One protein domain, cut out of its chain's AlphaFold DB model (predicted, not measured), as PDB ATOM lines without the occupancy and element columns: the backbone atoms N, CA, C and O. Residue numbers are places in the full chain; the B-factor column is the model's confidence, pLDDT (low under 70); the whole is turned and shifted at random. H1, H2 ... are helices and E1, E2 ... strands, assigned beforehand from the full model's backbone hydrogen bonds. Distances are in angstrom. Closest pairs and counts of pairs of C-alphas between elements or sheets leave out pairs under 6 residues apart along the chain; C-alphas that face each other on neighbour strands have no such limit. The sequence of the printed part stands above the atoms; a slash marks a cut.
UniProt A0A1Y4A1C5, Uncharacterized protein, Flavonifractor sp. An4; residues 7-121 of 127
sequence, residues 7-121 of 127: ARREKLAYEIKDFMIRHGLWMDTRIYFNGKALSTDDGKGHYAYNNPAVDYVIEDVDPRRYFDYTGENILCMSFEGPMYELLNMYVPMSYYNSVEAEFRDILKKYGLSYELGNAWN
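What this domain is: This is residues 7 to 121 of the 127 residues of an uncharacterized protein of Flavonifractor sp. An4 (UniProt A0A1Y4A1C5). A twisted sheet of four antiparallel strands has one long helix, H1, lying along one face; a second long helix, H3, is side by side with H1, runs the opposite way and is off the sheet. The short helix H2 follows the edge strand E4 and stands nearly square to H3, and after H3 the strand E5 runs back to pass near E4. The printed part has 115 residues with three named helices and five named strands, along the chain H1 E1 E2 E3 E4 H2 H3 E5, and the sheet's order is E3 E2 E1 E4. The class is mixed, helices and strands. The whole is compact and rounded, with a radius of gyration of the C-alphas of 13.3 A and spans of 38 by 30 by 25 A.

Where its parts are: H1, residues 7 to 22, begins at C-alpha 7 (216.475, 171.813, 127.589) and is 22.6 A long. E1 is residues 29 to 33, 13.3 A, E2 residues 36 to 39, E3 residues 56 to 58 and E4 residues 76 to 79. H2, residues 81 to 87, is 10.3 A long. H3, residues 93 to 109, begins at C-alpha 93 (195.188, 144.725, 125.616) and is 24.4 A long. E5, residues 112 to 116, 13.7 A, ends at C-alpha 116 (212.767, 148.004, 130.752).

How they stand to each other: E1, E2 and E3 form a meander, each strand the antiparallel neighbour of the one before; E1 and E2, and E2 and E3, are hairpins. With E4 they form a Greek key, in which the first strand is the antiparallel neighbour of the fourth. N 37 and O 58 are 2.8 A apart between E3 and E2, N 31 and O 38 2.9 A between E2 and E1, and N 30 and O 78 2.8 A between E1 and E4, each within hydrogen-bond range. H1 and the sheet make two layers, a helix on one face of a sheet: H1 is over E1 at a height over the sheet of 10.1 A and runs along the strands, at 3 degrees to E1 on the local plane. The closest C-alphas of H1 and E1 are those of Ala 13 and Ile 31, 6.5 A apart. H1, with residues 12 to 19 alone, and H3, with residues 103 to 107 alone, touch at a shallow tilt of 18 degrees, opposite ways; their closest C-alphas, those of Ile 16 and Ile 106, are 7.4 A apart. H3 is not on the sheet. With residues 96 to 100 alone, H3 touches H2, about perpendicular at 81 degrees; the closest C-alphas, of Leu 86 and Tyr 96, are 6.0 A apart. H2 only grazes the sheet. E5 pairs with no named strand, and E4 and E5 are near each other. In H1 and H2 every O i to N i+4 pair is within hydrogen-bond range; in H3, 12 of 13 are.

The domain as a whole: The two C-alphas farthest apart, of Asp 60 and Ser 94, are 38.7 A apart. The printed part has no cut. The links E2 to E3, residues 40 to 55, and E3 to E4, residues 59 to 75, are long. The mean pLDDT of the printed part is 94.9, and residues 72 to 73 are under 70.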
ATOM      1  N   ALA A   7     217.803 171.246 127.820       93.69
ATOM      2  CA  ALA A   7     216.475 171.813 127.589       93.69
ATOM      3  C   ALA A   7     215.527 170.835 126.870       93.69
ATOM      4  O   ALA A   7     214.350 170.742 127.209       93.69
ATOM      5  N   ARG A   8     216.032 170.063 125.896       94.12
ATOM      6  CA  ARG A   8     215.241 169.029 125.209       94.12
ATOM      7  C   ARG A   8     214.872 167.872 126.139       94.12
ATOM      8  O   ARG A   8     213.750 167.392 126.041       94.12
ATOM      9  N   ARG A   9     215.774 167.444 127.032       94.12
ATOM     10  CA  ARG A   9     215.485 166.391 128.030       94.12
ATOM     11  C   ARG A   9     214.439 166.835 129.040       94.12
ATOM     12  O   ARG A   9     213.550 166.067 129.376       94.12
ATOM     13  N   GLU A  10     214.522 168.085 129.478       95.88
ATOM     14  CA  GLU A  10     213.535 168.669 130.382       95.88
ATOM     15  C   GLU A  10     212.162 168.770 129.721       95.88
ATOM     16  O   GLU A  10     211.184 168.280 130.276       95.88
ATOM     17  N   LYS A  11     212.092 169.285 128.488       96.88
ATOM     18  CA  LYS A  11     210.837 169.306 127.726       96.88
ATOM     19  C   LYS A  11     210.228 167.906 127.585       96.88
ATOM     20  O   LYS A  11     209.028 167.751 127.780       96.88
ATOM     21  N   LEU A  12     211.050 166.900 127.279       96.94
ATOM     22  CA  LEU A  12     210.602 165.511 127.202       96.94
ATOM     23  C   LEU A  12     210.044 165.010 128.542       96.94
ATOM     24  O   LEU A  12     208.991 164.384 128.555       96.94
ATOM     25  N   ALA A  13     210.721 165.289 129.660       97.31
ATOM     26  CA  ALA A  13     210.272 164.854 130.981       97.31
ATOM     27  C   ALA A  13     208.880 165.410 131.328       97.31
ATOM     28  O   ALA A  13     208.018 164.663 131.791       97.31
ATOM     29  N   TYR A  14     208.635 166.687 131.030       98.12
ATOM     30  CA  TYR A  14     207.317 167.301 131.196       98.12
ATOM     31  C   TYR A  14     206.278 166.760 130.201       98.12
ATOM     32  O   TYR A  14     205.156 166.476 130.604       98.12
ATOM     33  N   GLU A  15     206.637 166.521 128.933       98.31
ATOM     34  CA  GLU A  15     205.715 165.927 127.945       98.31
ATOM     35  C   GLU A  15     205.283 164.504 128.348       98.31
ATOM     36  O   GLU A  15     204.112 164.148 128.192       98.31
ATOM     37  N   ILE A  16     206.198 163.710 128.922       98.38
ATOM     38  CA  ILE A  16     205.890 162.395 129.504       98.38
ATOM     39  C   ILE A  16     204.980 162.547 130.722       98.38
ATOM     40  O   ILE A  16     203.978 161.843 130.807       98.38
ATOM     41  N   LYS A  17     205.281 163.465 131.646       98.50
ATOM     42  CA  LYS A  17     204.418 163.713 132.807       98.50
ATOM     43  C   LYS A  17     202.998 164.090 132.375       98.50
ATOM     44  O   LYS A  17     202.041 163.497 132.864       98.50
ATOM     45  N   ASP A  18     202.853 165.028 131.442       98.56
ATOM     46  CA  ASP A  18     201.550 165.456 130.931       98.56
ATOM     47  C   ASP A  18     200.797 164.292 130.285       98.56
ATOM     48  O   ASP A  18     199.591 164.145 130.478       98.56
ATOM     49  N   PHE A  19     201.501 163.450 129.523       98.69
ATOM     50  CA  PHE A  19     200.953 162.203 128.990       98.69
ATOM     51  C   PHE A  19     200.446 161.284 130.100       98.69
ATOM     52  O   PHE A  19     199.296 160.848 130.052       98.69
ATOM     53  N   MET A  20     201.263 161.050 131.126       98.75
ATOM     54  CA  MET A  20     200.886 160.197 132.244       98.75
ATOM     55  C   MET A  20     199.656 160.747 132.967       98.75
ATOM     56  O   MET A  20     198.719 159.998 133.204       98.75
ATOM     57  N   ILE A  21     199.594 162.053 133.237       98.56
ATOM     58  CA  ILE A  21     198.432 162.683 133.882       98.56
ATOM     59  C   ILE A  21     197.164 162.527 133.034       98.56
ATOM     60  O   ILE A  21     196.124 162.150 133.574       98.56
ATOM     61  N   ARG A  22     197.229 162.769 131.714       98.38
ATOM     62  CA  ARG A  22     196.064 162.621 130.814       98.38
ATOM     63  C   ARG A  22     195.464 161.216 130.846       98.38
ATOM     64  O   ARG A  22     194.256 161.075 130.681       98.38
ATOM     65  N   HIS A  23     196.301 160.205 131.060       98.38
ATOM     66  CA  HIS A  23     195.902 158.798 131.111       98.38
ATOM     67  C   HIS A  23     195.720 158.257 132.536       98.38
ATOM     68  O   HIS A  23     195.421 157.080 132.698       98.38
ATOM     69  N   GLY A  24     195.868 159.090 133.572       98.25
ATOM     70  CA  GLY A  24     195.746 158.662 134.970       98.25
ATOM     71  C   GLY A  24     196.939 157.852 135.500       98.25
ATOM     72  O   GLY A  24     196.832 157.223 136.551       98.25
ATOM     73  N   LEU A  25     198.071 157.870 134.796       98.62
ATOM     74  CA  LEU A  25     199.269 157.075 135.070       98.62
ATOM     75  C   LEU A  25     200.255 157.739 136.045       98.62
ATOM     76  O   LEU A  25     201.195 157.084 136.485       98.62
ATOM     77  N   TRP A  26     200.086 159.025 136.376       98.56
ATOM     78  CA  TRP A  26     201.014 159.783 137.226       98.56
ATOM     79  C   TRP A  26     200.774 159.502 138.715       98.56
ATOM     80  O   TRP A  26     200.231 160.330 139.455       98.56
ATOM     81  N   MET A  27     201.175 158.307 139.143       97.94
ATOM     82  CA  MET A  27     201.138 157.831 140.524       97.94
ATOM     83  C   MET A  27     202.399 157.007 140.805       97.94
ATOM     84  O   MET A  27     202.869 156.296 139.921       97.94
ATOM     85  N   ASP A  28     202.980 157.181 141.995       96.94
ATOM     86  CA  ASP A  28     204.203 156.505 142.460       96.94
ATOM     87  C   ASP A  28     205.315 156.419 141.400       96.94
ATOM     88  O   ASP A  28     205.900 155.371 141.137       96.94
ATOM     89  N   THR A  29     205.587 157.554 140.750       97.56
ATOM     90  CA  THR A  29     206.507 157.645 139.611       97.56
ATOM     91  C   THR A  29     207.566 158.718 139.845       97.56
ATOM     92  O   THR A  29     207.301 159.785 140.411       97.56
ATOM     93  N   ARG A  30     208.781 158.451 139.353       96.88
ATOM     94  CA  ARG A  30     209.861 159.430 139.194       96.88
ATOM     95  C   ARG A  30     210.426 159.398 137.782       96.88
ATOM     96  O   ARG A  30     210.738 158.330 137.263       96.88
ATOM     97  N   ILE A  31     210.607 160.577 137.191       97.38
ATOM     98  CA  ILE A  31     211.269 160.778 135.896       97.38
ATOM     99  C   ILE A  31     212.591 161.491 136.154       97.38
ATOM    100  O   ILE A  31     212.577 162.659 136.527       97.38
ATOM    101  N   TYR A  32     213.717 160.814 135.940       96.38
ATOM    102  CA  TYR A  32     215.069 161.321 136.181       96.38
ATOM    103  C   TYR A  32     215.664 161.921 134.904       96.38
ATOM    104  O   TYR A  32     215.723 161.260 133.864       96.38
ATOM    105  N   PHE A  33     216.149 163.159 134.985       95.00
ATOM    106  CA  PHE A  33     216.756 163.896 133.876       95.00
ATOM    107  C   PHE A  33     217.623 165.036 134.417       95.00
ATOM    108  O   PHE A  33     217.308 165.626 135.440       95.00
ATOM    109  N   ASN A  34     218.710 165.398 133.732       93.62
ATOM    110  CA  ASN A  34     219.548 166.557 134.096       93.62
ATOM    111  C   ASN A  34     220.036 166.601 135.568       93.62
ATOM    112  O   ASN A  34     220.293 167.686 136.075       93.62
ATOM    113  N   GLY A  35     220.177 165.457 136.248       92.88
ATOM    114  CA  GLY A  35     220.548 165.416 137.673       92.88
ATOM    115  C   GLY A  35     219.418 165.791 138.642       92.88
ATOM    116  O   GLY A  35     219.670 165.959 139.830       92.88
ATOM    117  N   LYS A  36     218.183 165.906 138.145       95.06
ATOM    118  CA  LYS A  36     216.956 166.131 138.914       95.06
ATOM    119  C   LYS A  36     215.896 165.080 138.570       95.06
ATOM    120  O   LYS A  36     216.081 164.276 137.650       95.06
ATOM    121  N   ALA A  37     214.786 165.065 139.301       96.25
ATOM    122  CA  ALA A  37     213.646 164.221 138.971       96.25
ATOM    123  C   ALA A  37     212.305 164.923 139.175       96.25
ATOM    124  O   ALA A  37     212.086 165.546 140.209       96.25
ATOM    125  N   LEU A  38     211.389 164.751 138.219       97.75
ATOM    126  CA  LEU A  38     209.964 164.983 138.464       97.75
ATOM    127  C   LEU A  38     209.432 163.812 139.283       97.75
ATOM    128  O   LEU A  38     209.736 162.663 138.960       97.75
ATOM    129  N   SER A  39     208.638 164.089 140.310       97.62
ATOM    130  CA  SER A  39     208.115 163.066 141.211       97.62
ATOM    131  C   SER A  39     206.650 163.296 141.566       97.62
ATOM    132  O   SER A  39     206.130 164.410 141.491       97.62
ATOM    133  N   THR A  40     205.971 162.220 141.946       97.94
ATOM    134  CA  THR A  40     204.641 162.262 142.558       97.94
ATOM    135  C   THR A  40     204.670 162.657 144.037       97.94
ATOM    136  O   THR A  40     203.607 162.908 144.600       97.94
ATOM    137  N   ASP A  41     205.853 162.723 144.658       96.25
ATOM    138  CA  ASP A  41     206.057 163.107 146.057       96.25
ATOM    139  C   ASP A  41     207.120 164.209 146.223       96.25
ATOM    140  O   ASP A  41     207.988 164.386 145.370       96.25
ATOM    141  N   ASP A  42     207.061 164.953 147.329       94.56
ATOM    142  CA  ASP A  42     208.011 166.030 147.654       94.56
ATOM    143  C   ASP A  42     209.252 165.565 148.448       94.56
ATOM    144  O   ASP A  42     210.033 166.388 148.935       94.56
ATOM    145  N   GLY A  43     209.426 164.254 148.641       88.00
ATOM    146  CA  GLY A  43     210.458 163.660 149.489       88.00
ATOM    147  C   GLY A  43     210.200 163.780 150.996       88.00
ATOM    148  O   GLY A  43     211.036 163.345 151.788       88.00
ATOM    149  N   LYS A  44     209.068 164.361 151.416       91.19
ATOM    150  CA  LYS A  44     208.695 164.594 152.825       91.19
ATOM    151  C   LYS A  44     207.363 163.942 153.204       91.19
ATOM    152  O   LYS A  44     206.848 164.194 154.292       91.19
ATOM    153  N   GLY A  45     206.831 163.083 152.335       89.69
ATOM    154  CA  GLY A  45     205.582 162.358 152.559       89.69
ATOM    155  C   GLY A  45     204.329 163.103 152.095       89.69
ATOM    156  O   GLY A  45     203.227 162.679 152.439       89.69
ATOM    157  N   HIS A  46     204.464 164.183 151.316       94.56
ATOM    158  CA  HIS A  46     203.333 164.773 150.606       94.56
ATOM    159  C   HIS A  46     203.268 164.240 149.179       94.56
ATOM    160  O   HIS A  46     204.266 164.242 148.464       94.56
ATOM    161  N   TYR A  47     202.070 163.840 148.757       96.56
ATOM    162  CA  TYR A  47     201.827 163.216 147.460       96.56
ATOM    163  C   TYR A  47     200.876 164.063 146.615       96.56
ATOM    164  O   TYR A  47     199.942 164.678 147.133       96.56
ATOM    165  N   ALA A  48     201.104 164.081 145.305       97.06
ATOM    166  CA  ALA A  48     200.236 164.720 144.325       97.06
ATOM    167  C   ALA A  48     200.089 163.817 143.092       97.06
ATOM    168  O   ALA A  48     200.851 163.909 142.128       97.06
ATOM    169  N   TYR A  49     199.093 162.934 143.131       97.94
ATOM    170  CA  TYR A  49     198.796 162.009 142.036       97.94
ATOM    171  C   TYR A  49     197.885 162.652 141.001       97.94
ATOM    172  O   TYR A  49     196.903 163.302 141.359       97.94
ATOM    173  N   ASN A  50     198.219 162.466 139.721       97.88
ATOM    174  CA  ASN A  50     197.456 162.968 138.574       97.88
ATOM    175  C   ASN A  50     197.018 164.447 138.689       97.88
ATOM    176  O   ASN A  50     195.988 164.842 138.147       97.88
ATOM    177  N   ASN A  51     197.797 165.274 139.399       96.88
ATOM    178  CA  ASN A  51     197.505 166.688 139.609       96.88
ATOM    179  C   ASN A  51     198.390 167.550 138.689       96.88
ATOM    180  O   ASN A  51     199.585 167.688 138.959       96.88
ATOM    181  N   PRO A  52     197.832 168.159 137.627       95.06
ATOM    182  CA  PRO A  52     198.608 168.967 136.686       95.06
ATOM    183  C   PRO A  52     199.110 170.288 137.283       95.06
ATOM    184  O   PRO A  52     200.003 170.903 136.716       95.06
ATOM    185  N   ALA A  53     198.559 170.740 138.415       95.44
ATOM    186  CA  ALA A  53     198.956 171.996 139.051       95.44
ATOM    187  C   ALA A  53     200.186 171.861 139.966       95.44
ATOM    188  O   ALA A  53     200.641 172.863 140.516       95.44
ATOM    189  N   VAL A  54     200.697 170.642 140.176       95.75
ATOM    190  CA  VAL A  54     201.786 170.377 141.122       95.75
ATOM    191  C   VAL A  54     202.976 169.766 140.407       95.75
ATOM    192  O   VAL A  54     202.882 168.671 139.856       95.75
ATOM    193  N   ASP A  55     204.116 170.445 140.491       94.94
ATOM    194  CA  ASP A  55     205.425 169.954 140.073       94.94
ATOM    195  C   ASP A  55     206.314 169.744 141.297       94.94
ATOM    196  O   ASP A  55     206.903 170.693 141.815       94.94
ATOM    197  N   TYR A  56     206.448 168.498 141.751       97.81
ATOM    198  CA  TYR A  56     207.538 168.161 142.656       97.81
ATOM    199  C   TYR A  56     208.787 167.844 141.844       97.81
ATOM    200  O   TYR A  56     208.804 166.913 141.034       97.81
ATOM    201  N   VAL A  57     209.820 168.655 142.064       97.31
ATOM    202  CA  VAL A  57     211.144 168.501 141.469       97.31
ATOM    203  C   VAL A  57     212.130 168.211 142.593       97.31
ATOM    204  O   VAL A  57     212.296 169.018 143.506       97.31
ATOM    205  N   ILE A  58     212.770 167.048 142.528       95.75
ATOM    206  CA  ILE A  58     213.830 166.643 143.449       95.75
ATOM    207  C   ILE A  58     215.164 166.942 142.770       95.75
ATOM    208  O   ILE A  58     215.485 166.334 141.748       95.75
ATOM    209  N   GLU A  59     215.919 167.884 143.324       95.62
ATOM    210  CA  GLU A  59     217.251 168.258 142.839       95.62
ATOM    211  C   GLU A  59     218.335 167.287 143.340       95.62
ATOM    212  O   GLU A  59     218.119 166.526 144.286       95.62
ATOM    213  N   ASP A  60     219.508 167.321 142.700       93.88
ATOM    214  CA  ASP A  60     220.710 166.556 143.074       93.88
ATOM    215  C   ASP A  60     220.486 165.037 143.209       93.88
ATOM    216  O   ASP A  60     221.053 164.356 144.074       93.88
ATOM    217  N   VAL A  61     219.659 164.480 142.322       92.19
ATOM    218  CA  VAL A  61     219.292 163.065 142.321       92.19
ATOM    219  C   VAL A  61     220.005 162.303 141.207       92.19
ATOM    220  O   VAL A  61     220.036 162.698 140.041       92.19
ATOM    221  N   ASP A  62     220.560 161.154 141.582       91.44
ATOM    222  CA  ASP A  62     221.231 160.234 140.672       91.44
ATOM    223  C   ASP A  62     220.435 158.921 140.599       91.44
ATOM    224  O   ASP A  62     220.348 158.225 141.619       91.44
ATOM    225  N   PRO A  63     219.858 158.553 139.436       91.62
ATOM    226  CA  PRO A  63     219.068 157.329 139.305       91.62
ATOM    227  C   PRO A  63     219.872 156.061 139.637       91.62
ATOM    228  O   PRO A  63     219.298 155.094 140.131       91.62
ATOM    229  N   ARG A  64     221.207 156.091 139.485       91.25
ATOM    230  CA  ARG A  64     222.104 154.956 139.784       91.25
ATOM    231  C   ARG A  64     222.132 154.574 141.259       91.25
ATOM    232  O   ARG A  64     222.634 153.517 141.616       91.25
ATOM    233  N   ARG A  65     221.620 155.440 142.138       91.44
ATOM    234  CA  ARG A  65     221.453 155.126 143.564       91.44
ATOM    235  C   ARG A  65     220.230 154.251 143.841       91.44
ATOM    236  O   ARG A  65     220.121 153.734 144.946       91.44
ATOM    237  N   TYR A  66     219.320 154.120 142.874       88.81
ATOM    238  CA  TYR A  66     218.039 153.430 143.034       88.81
ATOM    239  C   TYR A  66     217.919 152.189 142.144       88.81
ATOM    240  O   TYR A  66     217.250 151.236 142.533       88.81
ATOM    241  N   PHE A  67     218.548 152.179 140.966       88.62
ATOM    242  CA  PHE A  67     218.586 151.017 140.077       88.62
ATOM    243  C   PHE A  67     219.825 151.032 139.176       88.62
ATOM    244  O   PHE A  67     220.312 152.094 138.803       88.62
ATOM    245  N   ASP A  68     220.306 149.842 138.799       84.56
ATOM    246  CA  ASP A  68     221.538 149.684 138.010       84.56
ATOM    247  C   ASP A  68     221.332 149.957 136.514       84.56
ATOM    248  O   ASP A  68     222.243 150.408 135.820       84.56
ATOM    249  N   TYR A  69     220.123 149.700 136.004       81.06
ATOM    250  CA  TYR A  69     219.794 149.844 134.585       81.06
ATOM    251  C   TYR A  69     219.464 151.298 134.231       81.06
ATOM    252  O   TYR A  69     218.351 151.637 133.828       81.06
ATOM    253  N   THR A  70     220.438 152.182 134.423       80.25
ATOM    254  CA  THR A  70     220.393 153.569 133.958       80.25
ATOM    255  C   THR A  70     221.106 153.645 132.615       80.25
ATOM    256  O   THR A  70     222.303 153.366 132.544       80.25
ATOM    257  N   GLY A  71     220.386 153.996 131.551       70.12
ATOM    258  CA  GLY A  71     220.950 154.148 130.210       70.12
ATOM    259  C   GLY A  71     221.949 155.306 130.116       70.12
ATOM    260  O   GLY A  71     222.486 155.798 131.105       70.12
ATOM    261  N   GLU A  72     222.170 155.818 128.908       67.62
ATOM    262  CA  GLU A  72     223.158 156.864 128.595       67.62
ATOM    263  C   GLU A  72     222.905 158.272 129.210       67.62
ATOM    264  O   GLU A  72     223.459 159.271 128.732       67.62
ATOM    265  N   ASN A  73     222.116 158.360 130.288       65.00
ATOM    266  CA  ASN A  73     221.709 159.563 131.021       65.00
ATOM    267  C   ASN A  73     220.839 160.541 130.209       65.00
ATOM    268  O   ASN A  73     220.922 161.755 130.398       65.00
ATOM    269  N   ILE A  74     220.003 160.030 129.296       79.56
ATOM    270  CA  ILE A  74     219.019 160.856 128.578       79.56
ATOM    271  C   ILE A  74     217.786 161.066 129.464       79.56
ATOM    272  O   ILE A  74     217.511 162.185 129.892       79.56
ATOM    273  N   LEU A  75     217.073 159.988 129.770       91.12
ATOM    274  CA  LEU A  75     215.949 159.972 130.699       91.12
ATOM    275  C   LEU A  75     215.776 158.548 131.224       91.12
ATOM    276  O   LEU A  75     215.775 157.600 130.435       91.12
ATOM    277  N   CYS A  76     215.639 158.405 132.537       94.81
ATOM    278  CA  CYS A  76     215.278 157.142 133.182       94.81
ATOM    279  C   CYS A  76     213.997 157.351 133.987       94.81
ATOM    280  O   CYS A  76     213.717 158.473 134.410       94.81
ATOM    281  N   MET A  77     213.231 156.294 134.231       96.62
ATOM    282  CA  MET A  77     212.058 156.367 135.102       96.62
ATOM    283  C   MET A  77     212.033 155.184 136.053       96.62
ATOM    284  O   MET A  77     212.372 154.073 135.659       96.62
ATOM    285  N   SER A  78     211.583 155.433 137.277       96.81
ATOM    286  CA  SER A  78     211.097 154.394 138.183       96.81
ATOM    287  C   SER A  78     209.614 154.625 138.403       96.81
ATOM    288  O   SER A  78     209.190 155.775 138.543       96.81
ATOM    289  N   PHE A  79     208.834 153.561 138.431       97.81
ATOM    290  CA  PHE A  79     207.390 153.649 138.522       97.81
ATOM    291  C   PHE A  79     206.820 152.422 139.217       97.81
ATOM    292  O   PHE A  79     207.257 151.297 138.993       97.81
ATOM    293  N   GLU A  80     205.792 152.675 140.007       96.06
ATOM    294  CA  GLU A  80     204.848 151.682 140.494       96.06
ATOM    295  C   GLU A  80     203.439 152.053 139.994       96.06
ATOM    296  O   GLU A  80     203.259 152.972 139.185       96.06
ATOM    297  N   GLY A  81     202.422 151.315 140.432       96.12
ATOM    298  CA  GLY A  81     201.028 151.667 140.162       96.12
ATOM    299  C   GLY A  81     200.638 151.571 138.673       96.12
ATOM    300  O   GLY A  81     201.045 150.632 137.992       96.12
ATOM    301  N   PRO A  82     199.844 152.505 138.118       98.12
ATOM    302  CA  PRO A  82     199.225 152.312 136.807       98.12
ATOM    303  C   PRO A  82     200.225 152.309 135.645       98.12
ATOM    304  O   PRO A  82     199.988 151.648 134.638       98.12
ATOM    305  N   MET A  83     201.358 153.012 135.765       98.12
ATOM    306  CA  MET A  83     202.419 152.928 134.754       98.12
ATOM    307  C   MET A  83     203.097 151.554 134.775       98.12
ATOM    308  O   MET A  83     203.394 151.000 133.715       98.12
ATOM    309  N   TYR A  84     203.289 150.977 135.968       98.38
ATOM    310  CA  TYR A  84     203.737 149.593 136.116       98.38
ATOM    311  C   TYR A  84     202.728 148.629 135.482       98.38
ATOM    312  O   TYR A  84     203.114 147.782 134.678       98.38
ATOM    313  N   GLU A  85     201.435 148.780 135.777       98.38
ATOM    314  CA  GLU A  85     200.384 147.934 135.200       98.38
ATOM    315  C   GLU A  85     200.336 148.037 133.673       98.38
ATOM    316  O   GLU A  85     200.233 147.015 132.992       98.38
ATOM    317  N   LEU A  86     200.462 149.251 133.123       98.50
ATOM    318  CA  LEU A  86     200.512 149.485 131.684       98.50
ATOM    319  C   LEU A  86     201.702 148.755 131.054       98.50
ATOM    320  O   LEU A  86     201.510 147.930 130.165       98.50
ATOM    321  N   LEU A  87     202.928 149.029 131.508       98.00
ATOM    322  CA  LEU A  87     204.137 148.508 130.861       98.00
ATOM    323  C   LEU A  87     204.358 147.006 131.082       98.00
ATOM    324  O   LEU A  87     205.015 146.371 130.262       98.00
ATOM    325  N   ASN A  88     203.771 146.429 132.133       97.81
ATOM    326  CA  ASN A  88     203.766 144.982 132.374       97.81
ATOM    327  C   ASN A  88     202.502 144.287 131.841       97.81
ATOM    328  O   ASN A  88     202.276 143.115 132.132       97.81
ATOM    329  N   MET A  89     201.690 144.982 131.034       96.38
ATOM    330  CA  MET A  89     200.519 144.424 130.350       96.38
ATOM    331  C   MET A  89     199.451 143.842 131.298       96.38
ATOM    332  O   MET A  89     198.703 142.939 130.923       96.38
ATOM    333  N   TYR A  90     199.330 144.389 132.512       97.62
ATOM    334  CA  TYR A  90     198.268 144.070 133.478       97.62
ATOM    335  C   TYR A  90     196.979 144.880 133.259       97.62
ATOM    336  O   TYR A  90     196.087 144.898 134.103       97.62
ATOM    337  N   VAL A  91     196.851 145.516 132.097       97.44
ATOM    338  CA  VAL A  91     195.679 146.278 131.650       97.44
ATOM    339  C   VAL A  91     195.039 145.605 130.427       97.44
ATOM    340  O   VAL A  91     195.683 144.782 129.768       97.44
ATOM    341  N   PRO A  92     193.785 145.935 130.058       98.12
ATOM    342  CA  PRO A  92     193.188 145.421 128.830       98.12
ATOM    343  C   PRO A  92     194.077 145.684 127.606       98.12
ATOM    344  O   PRO A  92     194.544 146.802 127.395       98.12
ATOM    345  N   MET A  93     194.265 144.668 126.761       97.25
ATOM    346  CA  MET A  93     195.188 144.725 125.616       97.25
ATOM    347  C   MET A  93     194.907 145.892 124.657       97.25
ATOM    348  O   MET A  93     195.829 146.484 124.104       97.25
ATOM    349  N   SER A  94     193.635 146.249 124.459       97.44
ATOM    350  CA  SER A  94     193.258 147.403 123.636       97.44
ATOM    351  C   SER A  94     193.776 148.720 124.212       97.44
ATOM    352  O   SER A  94     194.273 149.547 123.454       97.44
ATOM    353  N   TYR A  95     193.697 148.886 125.535       97.50
ATOM    354  CA  TYR A  95     194.201 150.059 126.242       97.50
ATOM    355  C   TYR A  95     195.733 150.102 126.217       97.50
ATOM    356  O   TYR A  95     196.298 151.139 125.876       97.50
ATOM    357  N   TYR A  96     196.397 148.965 126.467       98.12
ATOM    358  CA  TYR A  96     197.851 148.839 126.323       98.12
ATOM    359  C   TYR A  96     198.314 149.306 124.940       98.12
ATOM    360  O   TYR A  96     199.084 150.257 124.838       98.12
ATOM    361  N   ASN A  97     197.772 148.699 123.879       97.38
ATOM    362  CA  ASN A  97     198.176 148.992 122.506       97.38
ATOM    363  C   ASN A  97     198.001 150.471 122.141       97.38
ATOM    364  O   ASN A  97     198.822 151.010 121.406       97.38
ATOM    365  N   SER A  98     196.944 151.133 122.624       98.00
ATOM    366  CA  SER A  98     196.722 152.551 122.324       98.00
ATOM    367  C   SER A  98     197.635 153.477 123.124       98.00
ATOM    368  O   SER A  98     198.212 154.406 122.562       98.00
ATOM    369  N   VAL A  99     197.758 153.246 124.431       98.56
ATOM    370  CA  VAL A  99     198.427 154.184 125.342       98.56
ATOM    371  C   VAL A  99     199.943 154.021 125.281       98.56
ATOM    372  O   VAL A  99     200.673 155.010 125.262       98.56
ATOM    373  N   GLU A 100     200.432 152.787 125.162       98.31
ATOM    374  CA  GLU A 100     201.859 152.516 124.992       98.31
ATOM    375  C   GLU A 100     202.377 153.031 123.640       98.31
ATOM    376  O   GLU A 100     203.461 153.617 123.581       98.31
ATOM    377  N   ALA A 101     201.569 152.937 122.576       98.44
ATOM    378  CA  ALA A 101     201.920 153.515 121.281       98.44
ATOM    379  C   ALA A 101     202.078 155.046 121.353       98.44
ATOM    380  O   ALA A 101     203.053 155.571 120.816       98.44
ATOM    381  N   GLU A 102     201.187 155.759 122.057       98.56
ATOM    382  CA  GLU A 102     201.332 157.208 122.281       98.56
ATOM    383  C   GLU A 102     202.617 157.523 123.065       98.56
ATOM    384  O   GLU A 102     203.356 158.438 122.690       98.56
ATOM    385  N   PHE A 103     202.935 156.737 124.100       98.50
ATOM    386  CA  PHE A 103     204.190 156.880 124.844       98.50
ATOM    387  C   PHE A 103     205.414 156.709 123.934       98.50
ATOM    388  O   PHE A 103     206.309 157.560 123.923       98.50
ATOM    389  N   ARG A 104     205.441 155.657 123.103       98.25
ATOM    390  CA  ARG A 104     206.509 155.449 122.113       98.25
ATOM    391  C   ARG A 104     206.603 156.598 121.124       98.25
ATOM    392  O   ARG A 104     207.706 157.008 120.772       98.25
ATOM    393  N   ASP A 105     205.475 157.124 120.666       98.44
ATOM    394  CA  ASP A 105     205.457 158.217 119.703       98.44
ATOM    395  C   ASP A 105     205.983 159.523 120.305       98.44
ATOM    396  O   ASP A 105     206.683 160.263 119.611       98.44
ATOM    397  N   ILE A 106     205.753 159.784 121.598       98.12
ATOM    398  CA  ILE A 106     206.423 160.875 122.322       98.12
ATOM    399  C   ILE A 106     207.940 160.686 122.267       98.12
ATOM    400  O   ILE A 106     208.638 161.596 121.825       98.12
ATOM    401  N   LEU A 107     208.460 159.511 122.631       96.56
ATOM    402  CA  LEU A 107     209.907 159.244 122.623       96.56
ATOM    403  C   LEU A 107     210.524 159.384 121.221       96.56
ATOM    404  O   LEU A 107     211.568 160.027 121.061       96.56
ATOM    405  N   LYS A 108     209.846 158.881 120.182       96.38
ATOM    406  CA  LYS A 108     210.307 158.972 118.785       96.38
ATOM    407  C   LYS A 108     210.493 160.414 118.310       96.38
ATOM    408  O   LYS A 108     211.448 160.676 117.582       96.38
ATOM    409  N   LYS A 109     209.662 161.376 118.748       95.50
ATOM    410  CA  LYS A 109     209.850 162.815 118.425       95.50
ATOM    411  C   LYS A 109     211.212 163.346 118.884       95.50
ATOM    412  O   LYS A 109     211.715 164.330 118.339       95.50
ATOM    413  N   TYR A 110     211.804 162.710 119.893       94.19
ATOM    414  CA  TYR A 110     213.105 163.064 120.450       94.19
ATOM    415  C   TYR A 110     214.236 162.162 119.937       94.19
ATOM    416  O   TYR A 110     215.375 162.362 120.356       94.19
ATOM    417  N   GLY A 111     213.954 161.246 119.000       93.88
ATOM    418  CA  GLY A 111     214.921 160.280 118.474       93.88
ATOM    419  C   GLY A 111     215.247 159.175 119.474       93.88
ATOM    420  O   GLY A 111     216.392 158.740 119.539       93.88
ATOM    421  N   LEU A 112     214.273 158.787 120.304       94.25
ATOM    422  CA  LEU A 112     214.473 157.845 121.400       94.25
ATOM    423  C   LEU A 112     213.544 156.634 121.303       94.25
ATOM    424  O   LEU A 112     212.420 156.717 120.808       94.25
ATOM    425  N   SER A 113     214.013 155.535 121.881       94.88
ATOM    426  CA  SER A 113     213.213 154.397 122.329       94.88
ATOM    427  C   SER A 113     213.464 154.167 123.827       94.88
ATOM    428  O   SER A 113     214.223 154.909 124.458       94.88
ATOM    429  N   TYR A 114     212.807 153.168 124.413       95.31
ATOM    430  CA  TYR A 114     213.039 152.746 125.791       95.31
ATOM    431  C   TYR A 114     213.193 151.231 125.906       95.31
ATOM    432  O   TYR A 114     212.702 150.478 125.063       95.31
ATOM    433  N   GLU A 115     213.866 150.811 126.972       94.31
ATOM    434  CA  GLU A 115     213.964 149.425 127.417       94.31
ATOM    435  C   GLU A 115     213.661 149.363 128.917       94.31
ATOM    436  O   GLU A 115     214.005 150.282 129.670       94.31
ATOM    437  N   LEU A 116     212.981 148.297 129.339       95.06
ATOM    438  CA  LEU A 116     212.767 148.004 130.752       95.06
ATOM    439  C   LEU A 116     214.047 147.415 131.342       95.06
ATOM    440  O   LEU A 116     214.606 146.476 130.783       95.06
ATOM    441  N   GLY A 117     214.482 147.935 132.488       93.12
ATOM    442  CA  GLY A 117     215.551 147.302 133.258       93.12
ATOM    443  C   GLY A 117     214.984 146.235 134.185       93.12
ATOM    444  O   GLY A 117     215.308 145.056 134.097       93.12
ATOM    445  N   ASN A 118     214.094 146.670 135.075       94.50
ATOM    446  CA  ASN A 118     213.212 145.807 135.855       94.50
ATOM    447  C   ASN A 118     211.760 146.062 135.437       94.50
ATOM    448  O   ASN A 118     211.473 147.010 134.712       94.50
ATOM    449  N   ALA A 119     210.819 145.283 135.974       96.44
ATOM    450  CA  ALA A 119     209.387 145.523 135.772       96.44
ATOM    451  C   ALA A 119     208.926 146.935 136.214       96.44
ATOM    452  O   ALA A 119     207.911 147.423 135.736       96.44
ATOM    453  N   TRP A 120     209.672 147.598 137.101       96.81
ATOM    454  CA  TRP A 120     209.346 148.892 137.720       96.81
ATOM    455  C   TRP A 120     210.271 150.044 137.284       96.81
ATOM    456  O   TRP A 120     210.239 151.130 137.863       96.81
ATOM    457  N   ASN A 121     211.143 149.838 136.288       96.81
ATOM    458  CA  ASN A 121     211.955 150.928 135.746       96.81
ATOM    459  C   ASN A 121     212.243 150.784 134.253       96.81
ATOM    460  O   ASN A 121     212.270 149.690 133.694       96.81
TER     461      ASN A 121